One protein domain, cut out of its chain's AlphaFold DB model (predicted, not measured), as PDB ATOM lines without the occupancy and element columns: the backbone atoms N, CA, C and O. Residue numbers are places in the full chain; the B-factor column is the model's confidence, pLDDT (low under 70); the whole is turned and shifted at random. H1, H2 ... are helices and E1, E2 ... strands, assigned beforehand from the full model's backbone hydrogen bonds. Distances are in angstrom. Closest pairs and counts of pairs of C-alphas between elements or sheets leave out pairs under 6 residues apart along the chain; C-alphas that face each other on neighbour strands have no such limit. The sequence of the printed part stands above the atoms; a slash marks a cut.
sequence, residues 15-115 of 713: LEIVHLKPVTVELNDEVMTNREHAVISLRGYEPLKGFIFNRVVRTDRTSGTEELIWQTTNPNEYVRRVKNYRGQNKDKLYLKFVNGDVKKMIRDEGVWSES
ATOM      1  N   LEU A  15      80.751 146.306  22.312       57.53
ATOM      2  CA  LEU A  15      81.260 147.551  22.891       57.53
ATOM      3  C   LEU A  15      80.417 148.780  22.505       57.53
ATOM      4  O   LEU A  15      80.254 149.685  23.321       57.53
ATOM      5  N   GLU A  16      79.823 148.816  21.307       68.69
ATOM      6  CA  GLU A  16      78.918 149.908  20.909       68.69
ATOM      7  C   GLU A  16      77.595 149.868  21.690       68.69
ATOM      8  O   GLU A  16      77.025 150.918  21.994       68.69
ATOM      9  N   ILE A  17      77.111 148.672  22.049       72.81
ATOM     10  CA  ILE A  17      75.806 148.478  22.708       72.81
ATOM     11  C   ILE A  17      75.789 149.099  24.113       72.81
ATOM     12  O   ILE A  17      74.778 149.681  24.506       72.81
ATOM     13  N   VAL A  18      76.907 149.039  24.848       75.19
ATOM     14  CA  VAL A  18      77.042 149.583  26.219       75.19
ATOM     15  C   VAL A  18      76.791 151.099  26.275       75.19
ATOM     16  O   VAL A  18      76.398 151.627  27.314       75.19
ATOM     17  N   HIS A  19      76.970 151.806  25.157       81.50
ATOM     18  CA  HIS A  19      76.770 153.253  25.054       81.50
ATOM     19  C   HIS A  19      75.381 153.663  24.521       81.50
ATOM     20  O   HIS A  19      75.114 154.858  24.377       81.50
ATOM     21  N   LEU A  20      74.485 152.711  24.231       88.44
ATOM     22  CA  LEU A  20      73.117 152.990  23.783       88.44
ATOM     23  C   LEU A  20      72.157 153.085  24.974       88.44
ATOM     24  O   LEU A  20      72.132 152.216  25.841       88.44
ATOM     25  N   LYS A  21      71.306 154.115  24.993       92.88
ATOM     26  CA  LYS A  21      70.274 154.282  26.022       92.88
ATOM     27  C   LYS A  21      69.124 153.283  25.791       92.88
ATOM     28  O   LYS A  21      68.446 153.401  24.764       92.88
ATOM     29  N   PRO A  22      68.857 152.344  26.720       95.00
ATOM     30  CA  PRO A  22      67.702 151.460  26.626       95.00
ATOM     31  C   PRO A  22      66.396 152.255  26.782       95.00
ATOM     32  O   PRO A  22      66.289 153.135  27.640       95.00
ATOM     33  N   VAL A  23      65.414 151.959  25.932       95.44
ATOM     34  CA  VAL A  23      64.098 152.616  25.886       95.44
ATOM     35  C   VAL A  23      62.965 151.625  25.598       95.44
ATOM     36  O   VAL A  23      63.164 150.572  24.985       95.44
ATOM     37  N   THR A  24      61.756 151.998  26.020       94.44
ATOM     38  CA  THR A  24      60.504 151.300  25.700       94.44
ATOM     39  C   THR A  24      59.930 151.830  24.393       94.44
ATOM     40  O   THR A  24      59.711 153.033  24.298       94.44
ATOM     41  N   VAL A  25      59.613 150.953  23.438       92.19
ATOM     42  CA  VAL A  25      58.833 151.315  22.240       92.19
ATOM     43  C   VAL A  25      57.395 150.817  22.357       92.19
ATOM     44  O   VAL A  25      57.148 149.654  22.683       92.19
ATOM     45  N   GLU A  26      56.442 151.702  22.074       90.00
ATOM     46  CA  GLU A  26      55.016 151.381  22.069       90.00
ATOM     47  C   GLU A  26      54.522 151.121  20.640       90.00
ATOM     48  O   GLU A  26      54.828 151.873  19.719       90.00
ATOM     49  N   LEU A  27      53.716 150.078  20.430       86.62
ATOM     50  CA  LEU A  27      53.265 149.697  19.087       86.62
ATOM     51  C   LEU A  27      52.156 150.572  18.477       86.62
ATOM     52  O   LEU A  27      51.832 150.368  17.304       86.62
ATOM     53  N   ASN A  28      51.574 151.517  19.221       77.12
ATOM     54  CA  ASN A  28      50.489 152.372  18.738       77.12
ATOM     55  C   ASN A  28      50.990 153.493  17.808       77.12
ATOM     56  O   ASN A  28      51.836 154.310  18.166       77.12
ATOM     57  N   ASP A  29      50.384 153.575  16.621       58.12
ATOM     58  CA  ASP A  29      50.846 154.406  15.497       58.12
ATOM     59  C   ASP A  29      50.763 155.936  15.710       58.12
ATOM     60  O   ASP A  29      51.319 156.705  14.924       58.12
ATOM     61  N   GLU A  30      50.054 156.384  16.747       59.34
ATOM     62  CA  GLU A  30      49.769 157.798  17.040       59.34
ATOM     63  C   GLU A  30      50.632 158.375  18.176       59.34
ATOM     64  O   GLU A  30      50.603 159.580  18.426       59.34
ATOM     65  N   VAL A  31      51.421 157.544  18.867       61.19
ATOM     66  CA  VAL A  31      52.073 157.952  20.117       61.19
ATOM     67  C   VAL A  31      53.337 158.767  19.845       61.19
ATOM     68  O   VAL A  31      54.327 158.283  19.294       61.19
ATOM     69  N   MET A  32      53.300 160.035  20.259       62.00
ATOM     70  CA  MET A  32      54.383 161.003  20.055       62.00
ATOM     71  C   MET A  32      55.681 160.631  20.789       62.00
ATOM     72  O   MET A  32      56.752 160.932  20.267       62.00
ATOM     73  N   THR A  33      55.606 159.943  21.936       70.38
ATOM     74  CA  THR A  33      56.770 159.560  22.767       70.38
ATOM     75  C   THR A  33      57.787 158.712  22.001       70.38
ATOM     76  O   THR A  33      58.991 158.930  22.121       70.38
ATOM     77  N   ASN A  34      57.315 157.811  21.130       79.88
ATOM     78  CA  ASN A  34      58.157 157.019  20.232       79.88
ATOM     79  C   ASN A  34      59.093 157.904  19.391       79.88
ATOM     80  O   ASN A  34      60.230 157.527  19.135       79.88
ATOM     81  N   ARG A  35      58.658 159.097  18.960       81.19
ATOM     82  CA  ARG A  35      59.429 159.949  18.033       81.19
ATOM     83  C   ARG A  35      60.701 160.539  18.644       81.19
ATOM     84  O   ARG A  35      61.573 160.968  17.896       81.19
ATOM     85  N   GLU A  36      60.819 160.550  19.970       86.06
ATOM     86  CA  GLU A  36      62.022 161.017  20.673       86.06
ATOM     87  C   GLU A  36      63.201 160.045  20.528       86.06
ATOM     88  O   GLU A  36      64.358 160.456  20.597       86.06
ATOM     89  N   HIS A  37      62.910 158.756  20.325       87.50
ATOM     90  CA  HIS A  37      63.897 157.678  20.397       87.50
ATOM     91  C   HIS A  37      63.744 156.602  19.301       87.50
ATOM     92  O   HIS A  37      64.558 155.681  19.241       87.50
ATOM     93  N   ALA A  38      62.752 156.712  18.409       88.44
ATOM     94  CA  ALA A  38      62.466 155.765  17.333       88.44
ATOM     95  C   ALA A  38      62.032 156.439  16.015       88.44
ATOM     96  O   ALA A  38      61.206 157.351  15.973       88.44
ATOM     97  N   VAL A  39      62.533 155.904  14.903       87.56
ATOM     98  CA  VAL A  39      62.013 156.118  13.551       87.56
ATOM     99  C   VAL A  39      60.822 155.186  13.331       87.56
ATOM    100  O   VAL A  39      60.963 153.962  13.342       87.56
ATOM    101  N   ILE A  40      59.649 155.771  13.091       85.50
ATOM    102  CA  ILE A  40      58.421 155.045  12.741       85.50
ATOM    103  C   ILE A  40      58.349 154.890  11.215       85.50
ATOM    104  O   ILE A  40      58.590 155.840  10.469       85.50
ATOM    105  N   SER A  41      57.997 153.697  10.731       79.06
ATOM    106  CA  SER A  41      57.841 153.403   9.304       79.06
ATOM    107  C   SER A  41      56.625 152.514   9.026       79.06
ATOM    108  O   SER A  41      56.153 151.795   9.904       79.06
ATOM    109  N   LEU A  42      56.196 152.444   7.759       70.31
ATOM    110  CA  LEU A  42      55.179 151.490   7.273       70.31
ATOM    111  C   LEU A  42      55.547 150.001   7.480       70.31
ATOM    112  O   LEU A  42      54.781 149.120   7.099       70.31
ATOM    113  N   ARG A  43      56.739 149.698   8.013       70.62
ATOM    114  CA  ARG A  43      57.239 148.342   8.287       70.62
ATOM    115  C   ARG A  43      57.627 148.141   9.761       70.62
ATOM    116  O   ARG A  43      58.252 147.129  10.075       70.62
ATOM    117  N   GLY A  44      57.261 149.079  10.641       86.75
ATOM    118  CA  GLY A  44      57.561 149.067  12.075       86.75
ATOM    119  C   GLY A  44      58.591 150.113  12.513       86.75
ATOM    120  O   GLY A  44      58.800 151.119  11.832       86.75
ATOM    121  N   TYR A  45      59.211 149.856  13.663       90.44
ATOM    122  CA  TYR A  45      60.004 150.787  14.464       90.44
ATOM    123  C   TYR A  45      61.496 150.431  14.454       90.44
ATOM    124  O   TYR A  45      61.875 149.261  14.565       90.44
ATOM    125  N   GLU A  46      62.353 151.446  14.376       91.00
ATOM    126  CA  GLU A  46      63.817 151.339  14.470       91.00
ATOM    127  C   GLU A  46      64.331 152.424  15.422       91.00
ATOM    128  O   GLU A  46      63.823 153.540  15.352       91.00
ATOM    129  N   PRO A  47      65.286 152.157  16.327       91.31
ATOM    130  CA  PRO A  47      65.725 153.160  17.287       91.31
ATOM    131  C   PRO A  47      66.532 154.268  16.596       91.31
ATOM    132  O   PRO A  47      67.226 154.039  15.601       91.31
ATOM    133  N   LEU A  48      66.448 155.486  17.130       90.94
ATOM    134  CA  LEU A  48      67.306 156.600  16.727       90.94
ATOM    135  C   LEU A  48      68.746 156.384  17.223       90.94
ATOM    136  O   LEU A  48      68.998 155.619  18.154       90.94
ATOM    137  N   LYS A  49      69.716 157.077  16.610       87.75
ATOM    138  CA  LYS A  49      71.129 156.974  17.010       87.75
ATOM    139  C   LYS A  49      71.287 157.336  18.495       87.75
ATOM    140  O   LYS A  49      70.890 158.424  18.899       87.75
ATOM    141  N   GLY A  50      71.915 156.446  19.263       90.31
ATOM    142  CA  GLY A  50      72.091 156.586  20.715       90.31
ATOM    143  C   GLY A  50      71.020 155.882  21.556       90.31
ATOM    144  O   GLY A  50      71.134 155.885  22.777       90.31
ATOM    145  N   PHE A  51      70.023 155.249  20.933       93.62
ATOM    146  CA  PHE A  51      68.957 154.499  21.603       93.62
ATOM    147  C   PHE A  51      68.928 153.029  21.169       93.62
ATOM    148  O   PHE A  51      69.450 152.663  20.114       93.62
ATOM    149  N   ILE A  52      68.280 152.183  21.974       94.94
ATOM    150  CA  ILE A  52      68.023 150.770  21.669       94.94
ATOM    151  C   ILE A  52      66.783 150.280  22.435       94.94
ATOM    152  O   ILE A  52      66.534 150.738  23.548       94.94
ATOM    153  N   PHE A  53      65.981 149.367  21.875       95.75
ATOM    154  CA  PHE A  53      64.768 148.902  22.558       95.75
ATOM    155  C   PHE A  53      65.080 147.754  23.526       95.75
ATOM    156  O   PHE A  53      65.499 146.684  23.092       95.75
ATOM    157  N   ASN A  54      64.832 147.929  24.825       96.44
ATOM    158  CA  ASN A  54      64.910 146.834  25.809       96.44
ATOM    159  C   ASN A  54      63.525 146.363  26.291       96.44
ATOM    160  O   ASN A  54      63.430 145.399  27.051       96.44
ATOM    161  N   ARG A  55      62.462 147.057  25.869       95.69
ATOM    162  CA  ARG A  55      61.073 146.822  26.266       95.69
ATOM    163  C   ARG A  55      60.133 147.183  25.113       95.69
ATOM    164  O   ARG A  55      60.350 148.179  24.424       95.69
ATOM    165  N   VAL A  56      59.106 146.368  24.888       94.25
ATOM    166  CA  VAL A  56      58.114 146.540  23.819       94.25
ATOM    167  C   VAL A  56      56.717 146.329  24.392       94.25
ATOM    168  O   VAL A  56      56.445 145.293  25.003       94.25
ATOM    169  N   VAL A  57      55.843 147.315  24.191       92.25
ATOM    170  CA  VAL A  57      54.508 147.374  24.809       92.25
ATOM    171  C   VAL A  57      53.423 147.805  23.822       92.25
ATOM    172  O   VAL A  57      53.704 148.351  22.752       92.25
ATOM    173  N   ARG A  58      52.163 147.580  24.187       88.38
ATOM    174  CA  ARG A  58      50.970 148.028  23.458       88.38
ATOM    175  C   ARG A  58      49.959 148.553  24.469       88.38
ATOM    176  O   ARG A  58      49.410 147.776  25.235       88.38
ATOM    177  N   THR A  59      49.678 149.851  24.480       85.00
ATOM    178  CA  THR A  59      48.565 150.359  25.294       85.00
ATOM    179  C   THR A  59      47.248 149.980  24.626       85.00
ATOM    180  O   THR A  59      47.093 150.155  23.411       85.00
ATOM    181  N   ASP A  60      46.284 149.460  25.380       78.88
ATOM    182  CA  ASP A  60      44.932 149.309  24.851       78.88
ATOM    183  C   ASP A  60      44.255 150.682  24.704       78.88
ATOM    184  O   ASP A  60      44.296 151.520  25.606       78.88
ATOM    185  N   ARG A  61      43.621 150.919  23.550       73.69
ATOM    186  CA  ARG A  61      43.021 152.220  23.204       73.69
ATOM    187  C   ARG A  61      41.733 152.541  23.970       73.69
ATOM    188  O   ARG A  61      41.252 153.664  23.858       73.69
ATOM    189  N   THR A  62      41.151 151.578  24.682       75.12
ATOM    190  CA  THR A  62      39.864 151.720  25.380       75.12
ATOM    191  C   THR A  62      40.016 151.748  26.898       75.12
ATOM    192  O   THR A  62      39.363 152.562  27.546       75.12
ATOM    193  N   SER A  63      40.904 150.929  27.470       79.75
ATOM    194  CA  SER A  63      41.197 150.920  28.913       79.75
ATOM    195  C   SER A  63      42.402 151.781  29.311       79.75
ATOM    196  O   SER A  63      42.566 152.081  30.491       79.75
ATOM    197  N   GLY A  64      43.278 152.142  28.365       81.12
ATOM    198  CA  GLY A  64      44.550 152.814  28.654       81.12
ATOM    199  C   GLY A  64      45.587 151.923  29.353       81.12
ATOM    200  O   GLY A  64      46.611 152.425  29.810       81.12
ATOM    201  N   THR A  65      45.344 150.611  29.464       86.12
ATOM    202  CA  THR A  65      46.256 149.679  30.144       86.12
ATOM    203  C   THR A  65      47.418 149.276  29.242       86.12
ATOM    204  O   THR A  65      47.202 148.868  28.099       86.12
ATOM    205  N   GLU A  66      48.640 149.335  29.769       88.69
ATOM    206  CA  GLU A  66      49.857 148.887  29.087       88.69
ATOM    207  C   GLU A  66      49.935 147.348  29.049       88.69
ATOM    208  O   GLU A  66      50.081 146.693  30.080       88.69
ATOM    209  N   GLU A  67      49.870 146.759  27.855       89.38
ATOM    210  CA  GLU A  67      50.179 145.347  27.622       89.38
ATOM    211  C   GLU A  67      51.684 145.178  27.373       89.38
ATOM    212  O   GLU A  67      52.234 145.717  26.406       89.38
ATOM    213  N   LEU A  68      52.357 144.403  28.227       92.19
ATOM    214  CA  LEU A  68      53.755 144.031  28.029       92.19
ATOM    215  C   LEU A  68      53.862 142.887  27.014       92.19
ATOM    216  O   LEU A  68      53.340 141.802  27.249       92.19
ATOM    217  N   ILE A  69      54.575 143.116  25.909       92.25
ATOM    218  CA  ILE A  69      54.778 142.104  24.861       92.25
ATOM    219  C   ILE A  69      56.123 141.402  25.039       92.25
ATOM    220  O   ILE A  69      56.228 140.189  24.880       92.25
ATOM    221  N   TRP A  70      57.173 142.169  25.338       95.25
ATOM    222  CA  TRP A  70      58.516 141.642  25.564       95.25
ATOM    223  C   TRP A  70      59.382 142.646  26.333       95.25
ATOM    224  O   TRP A  70      59.253 143.859  26.153       95.25
ATOM    225  N   GLN A  71      60.298 142.141  27.158       95.56
ATOM    226  CA  GLN A  71      61.309 142.929  27.860       95.56
ATOM    227  C   GLN A  71      62.536 142.064  28.158       95.56
ATOM    228  O   GLN A  71      62.404 140.866  28.393       95.56
ATOM    229  N   THR A  72      63.715 142.682  28.211       94.38
ATOM    230  CA  THR A  72      64.928 142.067  28.766       94.38
ATOM    231  C   THR A  72      65.760 143.089  29.543       94.38
ATOM    232  O   THR A  72      65.638 144.306  29.360       94.38
ATOM    233  N   THR A  73      66.639 142.587  30.403       94.06
ATOM    234  CA  THR A  73      67.739 143.352  31.006       94.06
ATOM    235  C   THR A  73      69.072 143.107  30.293       94.06
ATOM    236  O   THR A  73      69.939 143.977  30.355       94.06
ATOM    237  N   ASN A  74      69.224 141.984  29.578       90.69
ATOM    238  CA  ASN A  74      70.457 141.568  28.905       90.69
ATOM    239  C   ASN A  74      70.750 142.442  27.663       90.69
ATOM    240  O   ASN A  74      69.984 142.381  26.699       90.69
ATOM    241  N   PRO A  75      71.869 143.196  27.612       89.75
ATOM    242  CA  PRO A  75      72.193 144.043  26.463       89.75
ATOM    243  C   PRO A  75      72.335 143.288  25.138       89.75
ATOM    244  O   PRO A  75      71.964 143.821  24.096       89.75
ATOM    245  N   ASN A  76      72.793 142.030  25.160       84.31
ATOM    246  CA  ASN A  76      72.900 141.200  23.953       84.31
ATOM    247  C   ASN A  76      71.529 140.835  23.360       84.31
ATOM    248  O   ASN A  76      71.424 140.537  22.168       84.31
ATOM    249  N   GLU A  77      70.480 140.893  24.182       88.62
ATOM    250  CA  GLU A  77      69.093 140.677  23.786       88.62
ATOM    251  C   GLU A  77      68.348 141.984  23.455       88.62
ATOM    252  O   GLU A  77      67.145 141.961  23.204       88.62
ATOM    253  N   TYR A  78      69.003 143.148  23.436       94.06
ATOM    254  CA  TYR A  78      68.301 144.375  23.066       94.06
ATOM    255  C   TYR A  78      67.847 144.342  21.595       94.06
ATOM    256  O   TYR A  78      68.514 143.818  20.699       94.06
ATOM    257  N   VAL A  79      66.668 144.900  21.332       93.31
ATOM    258  CA  VAL A  79      66.000 144.869  20.032       93.31
ATOM    259  C   VAL A  79      66.338 146.136  19.246       93.31
ATOM    260  O   VAL A  79      66.076 147.263  19.659       93.31
ATOM    261  N   ARG A  80      66.915 145.941  18.058       91.50
ATOM    262  CA  ARG A  80      67.327 147.011  17.134       91.50
ATOM    263  C   ARG A  80      66.330 147.299  16.012       91.50
ATOM    264  O   ARG A  80      66.570 148.190  15.206       91.50
ATOM    265  N   ARG A  81      65.259 146.511  15.894       90.56
ATOM    266  CA  ARG A  81      64.152 146.734  14.948       90.56
ATOM    267  C   ARG A  81      62.942 145.903  15.367       90.56
ATOM    268  O   ARG A  81      63.062 144.687  15.496       90.56
ATOM    269  N   VAL A  82      61.784 146.541  15.497       91.44
ATOM    270  CA  VAL A  82      60.491 145.889  15.742       91.44
ATOM    271  C   VAL A  82      59.649 145.998  14.477       91.44
ATOM    272  O   VAL A  82      59.352 147.107  14.047       91.44
ATOM    273  N   LYS A  83      59.233 144.885  13.865       87.75
ATOM    274  CA  LYS A  83      58.290 144.908  12.733       87.75
ATOM    275  C   LYS A  83      56.908 144.435  13.157       87.75
ATOM    276  O   LYS A  83      56.746 143.274  13.527       87.75
ATOM    277  N   ASN A  84      55.919 145.306  13.005       79.88
ATOM    278  CA  ASN A  84      54.502 144.955  13.032       79.88
ATOM    279  C   ASN A  84      54.018 144.777  11.579       79.88
ATOM    280  O   ASN A  84      54.315 145.616  10.726       79.88
ATOM    281  N   TYR A  85      53.307 143.685  11.287       68.06
ATOM    282  CA  TYR A  85      52.661 143.461   9.992       68.06
ATOM    283  C   TYR A  85      51.156 143.701  10.127       68.06
ATOM    284  O   TYR A  85      50.426 142.822  10.579       68.06
ATOM    285  N   ARG A  86      50.676 144.868   9.672       54.44
ATOM    286  CA  ARG A  86      49.237 145.177   9.603       54.44
ATOM    287  C   ARG A  86      48.544 144.380   8.484       54.44
ATOM    288  O   ARG A  86      48.249 144.916   7.419       54.44
ATOM    289  N   GLY A  87      48.327 143.088   8.720       54.25
ATOM    290  CA  GLY A  87      47.398 142.245   7.963       54.25
ATOM    291  C   GLY A  87      46.012 142.196   8.618       54.25
ATOM    292  O   GLY A  87      45.744 142.922   9.575       54.25
ATOM    293  N   GLN A  88      45.137 141.311   8.129       47.28
ATOM    294  CA  GLN A  88      43.839 141.048   8.771       47.28
ATOM    295  C   GLN A  88      44.004 140.430  10.175       47.28
ATOM    296  O   GLN A  88      43.247 140.770  11.082       47.28
ATOM    297  N   ASN A  89      45.049 139.621  10.384       51.28
ATOM    298  CA  ASN A  89      45.421 139.076  11.691       51.28
ATOM    299  C   ASN A  89      46.412 140.052  12.352       51.28
ATOM    300  O   ASN A  89      47.577 140.111  11.954       51.28
ATOM    301  N   LYS A  90      45.953 140.836  13.336       56.75
ATOM    302  CA  LYS A  90      46.649 142.030  13.875       56.75
ATOM    303  C   LYS A  90      47.748 141.732  14.908       56.75
ATOM    304  O   LYS A  90      48.279 142.645  15.535       56.75
ATOM    305  N   ASP A  91      48.087 140.461  15.076       74.94
ATOM    306  CA  ASP A  91      48.624 139.927  16.326       74.94
ATOM    307  C   ASP A  91      49.889 139.074  16.101       74.94
ATOM    308  O   ASP A  91      50.073 137.997  16.667       74.94
ATOM    309  N   LYS A  92      50.774 139.554  15.213       82.50
ATOM    310  CA  LYS A  92      52.085 138.947  14.914       82.50
ATOM    311  C   LYS A  92      53.171 140.027  14.849       82.50
ATOM    312  O   LYS A  92      53.098 140.944  14.029       82.50
ATOM    313  N   LEU A  93      54.194 139.894  15.691       87.31
ATOM    314  CA  LEU A  93      55.275 140.865  15.869       87.31
ATOM    315  C   LEU A  93      56.643 140.215  15.648       87.31
ATOM    316  O   LEU A  93      56.862 139.081  16.062       87.31
ATOM    317  N   TYR A  94      57.588 140.950  15.061       86.06
ATOM    318  CA  TYR A  94      58.970 140.493  14.896       86.06
ATOM    319  C   TYR A  94      59.941 141.410  15.614       86.06
ATOM    320  O   TYR A  94      60.080 142.583  15.265       86.06
ATOM    321  N   LEU A  95      60.650 140.844  16.578       90.19
ATOM    322  CA  LEU A  95      61.702 141.490  17.338       90.19
ATOM    323  C   LEU A  95      63.034 141.065  16.716       90.19
ATOM    324  O   LEU A  95      63.337 139.874  16.711       90.19
ATOM    325  N   LYS A  96      63.815 141.994  16.144       87.31
ATOM    326  CA  LYS A  96      65.185 141.709  15.684       87.31
ATOM    327  C   LYS A  96      66.210 142.259  16.669       87.31
ATOM    328  O   LYS A  96      66.276 143.465  16.900       87.31
ATOM    329  N   PHE A  97      67.059 141.368  17.148       87.44
ATOM    330  CA  PHE A  97      67.995 141.568  18.240       87.44
ATOM    331  C   PHE A  97      69.356 142.093  17.740       87.44
ATOM    332  O   PHE A  97      69.675 142.045  16.537       87.44
ATOM    333  N   VAL A  98      70.153 142.656  18.650       84.56
ATOM    334  CA  VAL A  98      71.506 143.173  18.373       84.56
ATOM    335  C   VAL A  98      72.502 142.058  18.054       84.56
ATOM    336  O   VAL A  98      73.226 142.190  17.063       84.56
ATOM    337  N   ASN A  99      72.442 140.934  18.779       76.44
ATOM    338  CA  ASN A  99      73.213 139.710  18.509       76.44
ATOM    339  C   ASN A  99      72.915 139.075  17.127       76.44
ATOM    340  O   ASN A  99      73.701 138.278  16.626       76.44
ATOM    341  N   GLY A 100      71.815 139.471  16.474       72.69
ATOM    342  CA  GLY A 100      71.383 138.972  15.165       72.69
ATOM    343  C   GLY A 100      70.069 138.190  15.198       72.69
ATOM    344  O   GLY A 100      69.465 137.999  14.133       72.69
ATOM    345  N   ASP A 101      69.603 137.811  16.389       75.56
ATOM    346  CA  ASP A 101      68.442 136.951  16.567       75.56
ATOM    347  C   ASP A 101      67.144 137.588  16.075       75.56
ATOM    348  O   ASP A 101      67.035 138.800  15.860       75.56
ATOM    349  N   VAL A 102      66.138 136.740  15.858       80.06
ATOM    350  CA  VAL A 102      64.775 137.171  15.551       80.06
ATOM    351  C   VAL A 102      63.807 136.313  16.350       80.06
ATOM    352  O   VAL A 102      63.657 135.133  16.045       80.06
ATOM    353  N   LYS A 103      63.127 136.925  17.322       84.12
ATOM    354  CA  LYS A 103      61.954 136.330  17.971       84.12
ATOM    355  C   LYS A 103      60.697 136.801  17.262       84.12
ATOM    356  O   LYS A 103      60.597 137.953  16.822       84.12
ATOM    357  N   LYS A 104      59.734 135.898  17.157       82.62
ATOM    358  CA  LYS A 104      58.391 136.187  16.673       82.62
ATOM    359  C   LYS A 104      57.451 136.088  17.859       82.62
ATOM    360  O   LYS A 104      57.329 135.009  18.421       82.62
ATOM    361  N   MET A 105      56.769 137.176  18.191       86.88
ATOM    362  CA  MET A 105      55.682 137.132  19.164       86.88
ATOM    363  C   MET A 105      54.365 136.927  18.415       86.88
ATOM    364  O   MET A 105      54.142 137.538  17.363       86.88
ATOM    365  N   ILE A 106      53.502 136.067  18.940       82.81
ATOM    366  CA  ILE A 106      52.122 135.878  18.486       82.81
ATOM    367  C   ILE A 106      51.226 136.226  19.671       82.81
ATOM    368  O   ILE A 106      51.568 135.886  20.799       82.81
ATOM    369  N   ARG A 107      50.110 136.916  19.431       83.06
ATOM    370  CA  ARG A 107      49.039 137.013  20.426       83.06
ATOM    371  C   ARG A 107      48.024 135.920  20.129       83.06
ATOM    372  O   ARG A 107      47.508 135.880  19.011       83.06
ATOM    373  N   ASP A 108      47.745 135.075  21.108       75.06
ATOM    374  CA  ASP A 108      46.684 134.072  21.040       75.06
ATOM    375  C   ASP A 108      45.842 134.132  22.316       75.06
ATOM    376  O   ASP A 108      46.358 134.461  23.382       75.06
ATOM    377  N   GLU A 109      44.525 133.972  22.182       78.81
ATOM    378  CA  GLU A 109      43.517 134.233  23.234       78.81
ATOM    379  C   GLU A 109      43.681 135.576  24.000       78.81
ATOM    380  O   GLU A 109      43.142 135.778  25.085       78.81
ATOM    381  N   GLY A 110      44.401 136.544  23.415       78.62
ATOM    382  CA  GLY A 110      44.722 137.843  24.019       78.62
ATOM    383  C   GLY A 110      46.064 137.917  24.761       78.62
ATOM    384  O   GLY A 110      46.465 139.015  25.137       78.62
ATOM    385  N   VAL A 111      46.793 136.808  24.911       82.31
ATOM    386  CA  VAL A 111      48.113 136.731  25.562       82.31
ATOM    387  C   VAL A 111      49.225 136.696  24.512       82.31
ATOM    388  O   VAL A 111      49.122 135.976  23.523       82.31
ATOM    389  N   TRP A 112      50.315 137.445  24.716       85.75
ATOM    390  CA  TRP A 112      51.502 137.352  23.857       85.75
ATOM    391  C   TRP A 112      52.437 136.224  24.298       85.75
ATOM    392  O   TRP A 112      52.905 136.201  25.434       85.75
ATOM    393  N   SER A 113      52.772 135.337  23.365       83.00
ATOM    394  CA  SER A 113      53.759 134.268  23.525       83.00
ATOM    395  C   SER A 113      54.845 134.362  22.451       83.00
ATOM    396  O   SER A 113      54.659 134.971  21.392       83.00
ATOM    397  N   GLU A 114      56.015 133.773  22.714       83.44
ATOM    398  CA  GLU A 114      56.981 133.514  21.646       83.44
ATOM    399  C   GLU A 114      56.465 132.357  20.786       83.44
ATOM    400  O   GLU A 114      56.108 131.296  21.294       83.44
ATOM    401  N   SER A 115      56.416 132.571  19.473       75.19
ATOM    402  CA  SER A 115      56.038 131.556  18.496       75.19
ATOM    403  C   SER A 115      56.931 130.333  18.626       75.19
ATOM    404  O   SER A 115      58.153 130.457  18.522       75.19
TER     405      SER A 115
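What this domain is: This is residues 15 to 115 of the 713 residues of an uncharacterized protein of Theileria parva (UniProt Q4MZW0). The domain is a small sandwich of two sheets, with the four-stranded, strongly twisted sheet E6 E7 E8 E9 face to face with the three-stranded sheet E1 E4 E5 and their strands nearly aligned. The hairpin E2 and E3 lies beside E6, and the short helix H1 is at that same side of the body. The printed part has 101 residues, with one named helix and nine named strands in the order E1 H1 E2 E3 E4 E5 E6 E7 E8 E9; its class is mostly strand. The sheet E6 E7 E8 E9 is antiparallel, and the sheet E1 E4 E5 is mixed. The whole is compact, with a radius of gyration of the C-alphas of 13.1 A and spans of 40 by 29 by 24 A.

Where its parts are: E1, residues 21 to 26, begins at C-alpha 21 at (70.274, 154.282, 26.022) and is 16.0 A long. H1 is residues 32 to 36, E2 residues 38 to 41 and E3 residues 44 to 47. E4, residues 51 to 59, is 21.1 A long and bends by 73 degrees at residue 54. E5 is residues 66 to 71, E6 residues 79 to 84, and E7 residues 92 to 97, 16.5 A long. E8, residues 102 to 108, is 19.2 A long. E9, residues 111 to 114, ends at C-alpha 114 at (56.981, 133.514, 21.646).

How they stand to each other: E6, E7, E8 and E9 form a meander, each strand the antiparallel neighbour of the one before. N 83 and O 94 of the hairpin E6 and E7 are 2.8 A apart, N 95 and O 103 of the hairpin E7 and E8 2.9 A, and N 108 and O 111 of the hairpin E8 and E9 2.9 A, within hydrogen-bond range. In the facing sheet, E1 and E4 are parallel at 24 degrees, with N 23 and O 52 2.9 A apart. E4 and E5 are a hairpin, with N 56 and O 70 2.8 A apart. Between the sheets, the closest C-alphas of E4 and E6 are those of Phe 53 and Val 79, 4.9 A apart, and those of E5 and E9 are Ile 69 and Trp 112, 5.9 A apart. In the hairpin E2 and E3, N 39 and O 46 are 2.7 A apart; the closest C-alphas of E3 and E6, Gly 44 and Lys 83, are 4.3 A apart. H1 only grazes the sheet E1 E4 E5 with its residues 32 to 36. In H1, 0 of 1 O i to N i+4 pairs and 2 of 2 O i to N i+3 pairs are within range.

The domain as a whole: The C-alphas farthest apart, those of Leu 15 and Thr 62, are 41.7 A apart. The printed part has no cut and no long link. The mean pLDDT of the printed part is 82.5; residues 15 to 16, 29 to 32 and 85 to 90 are under 70.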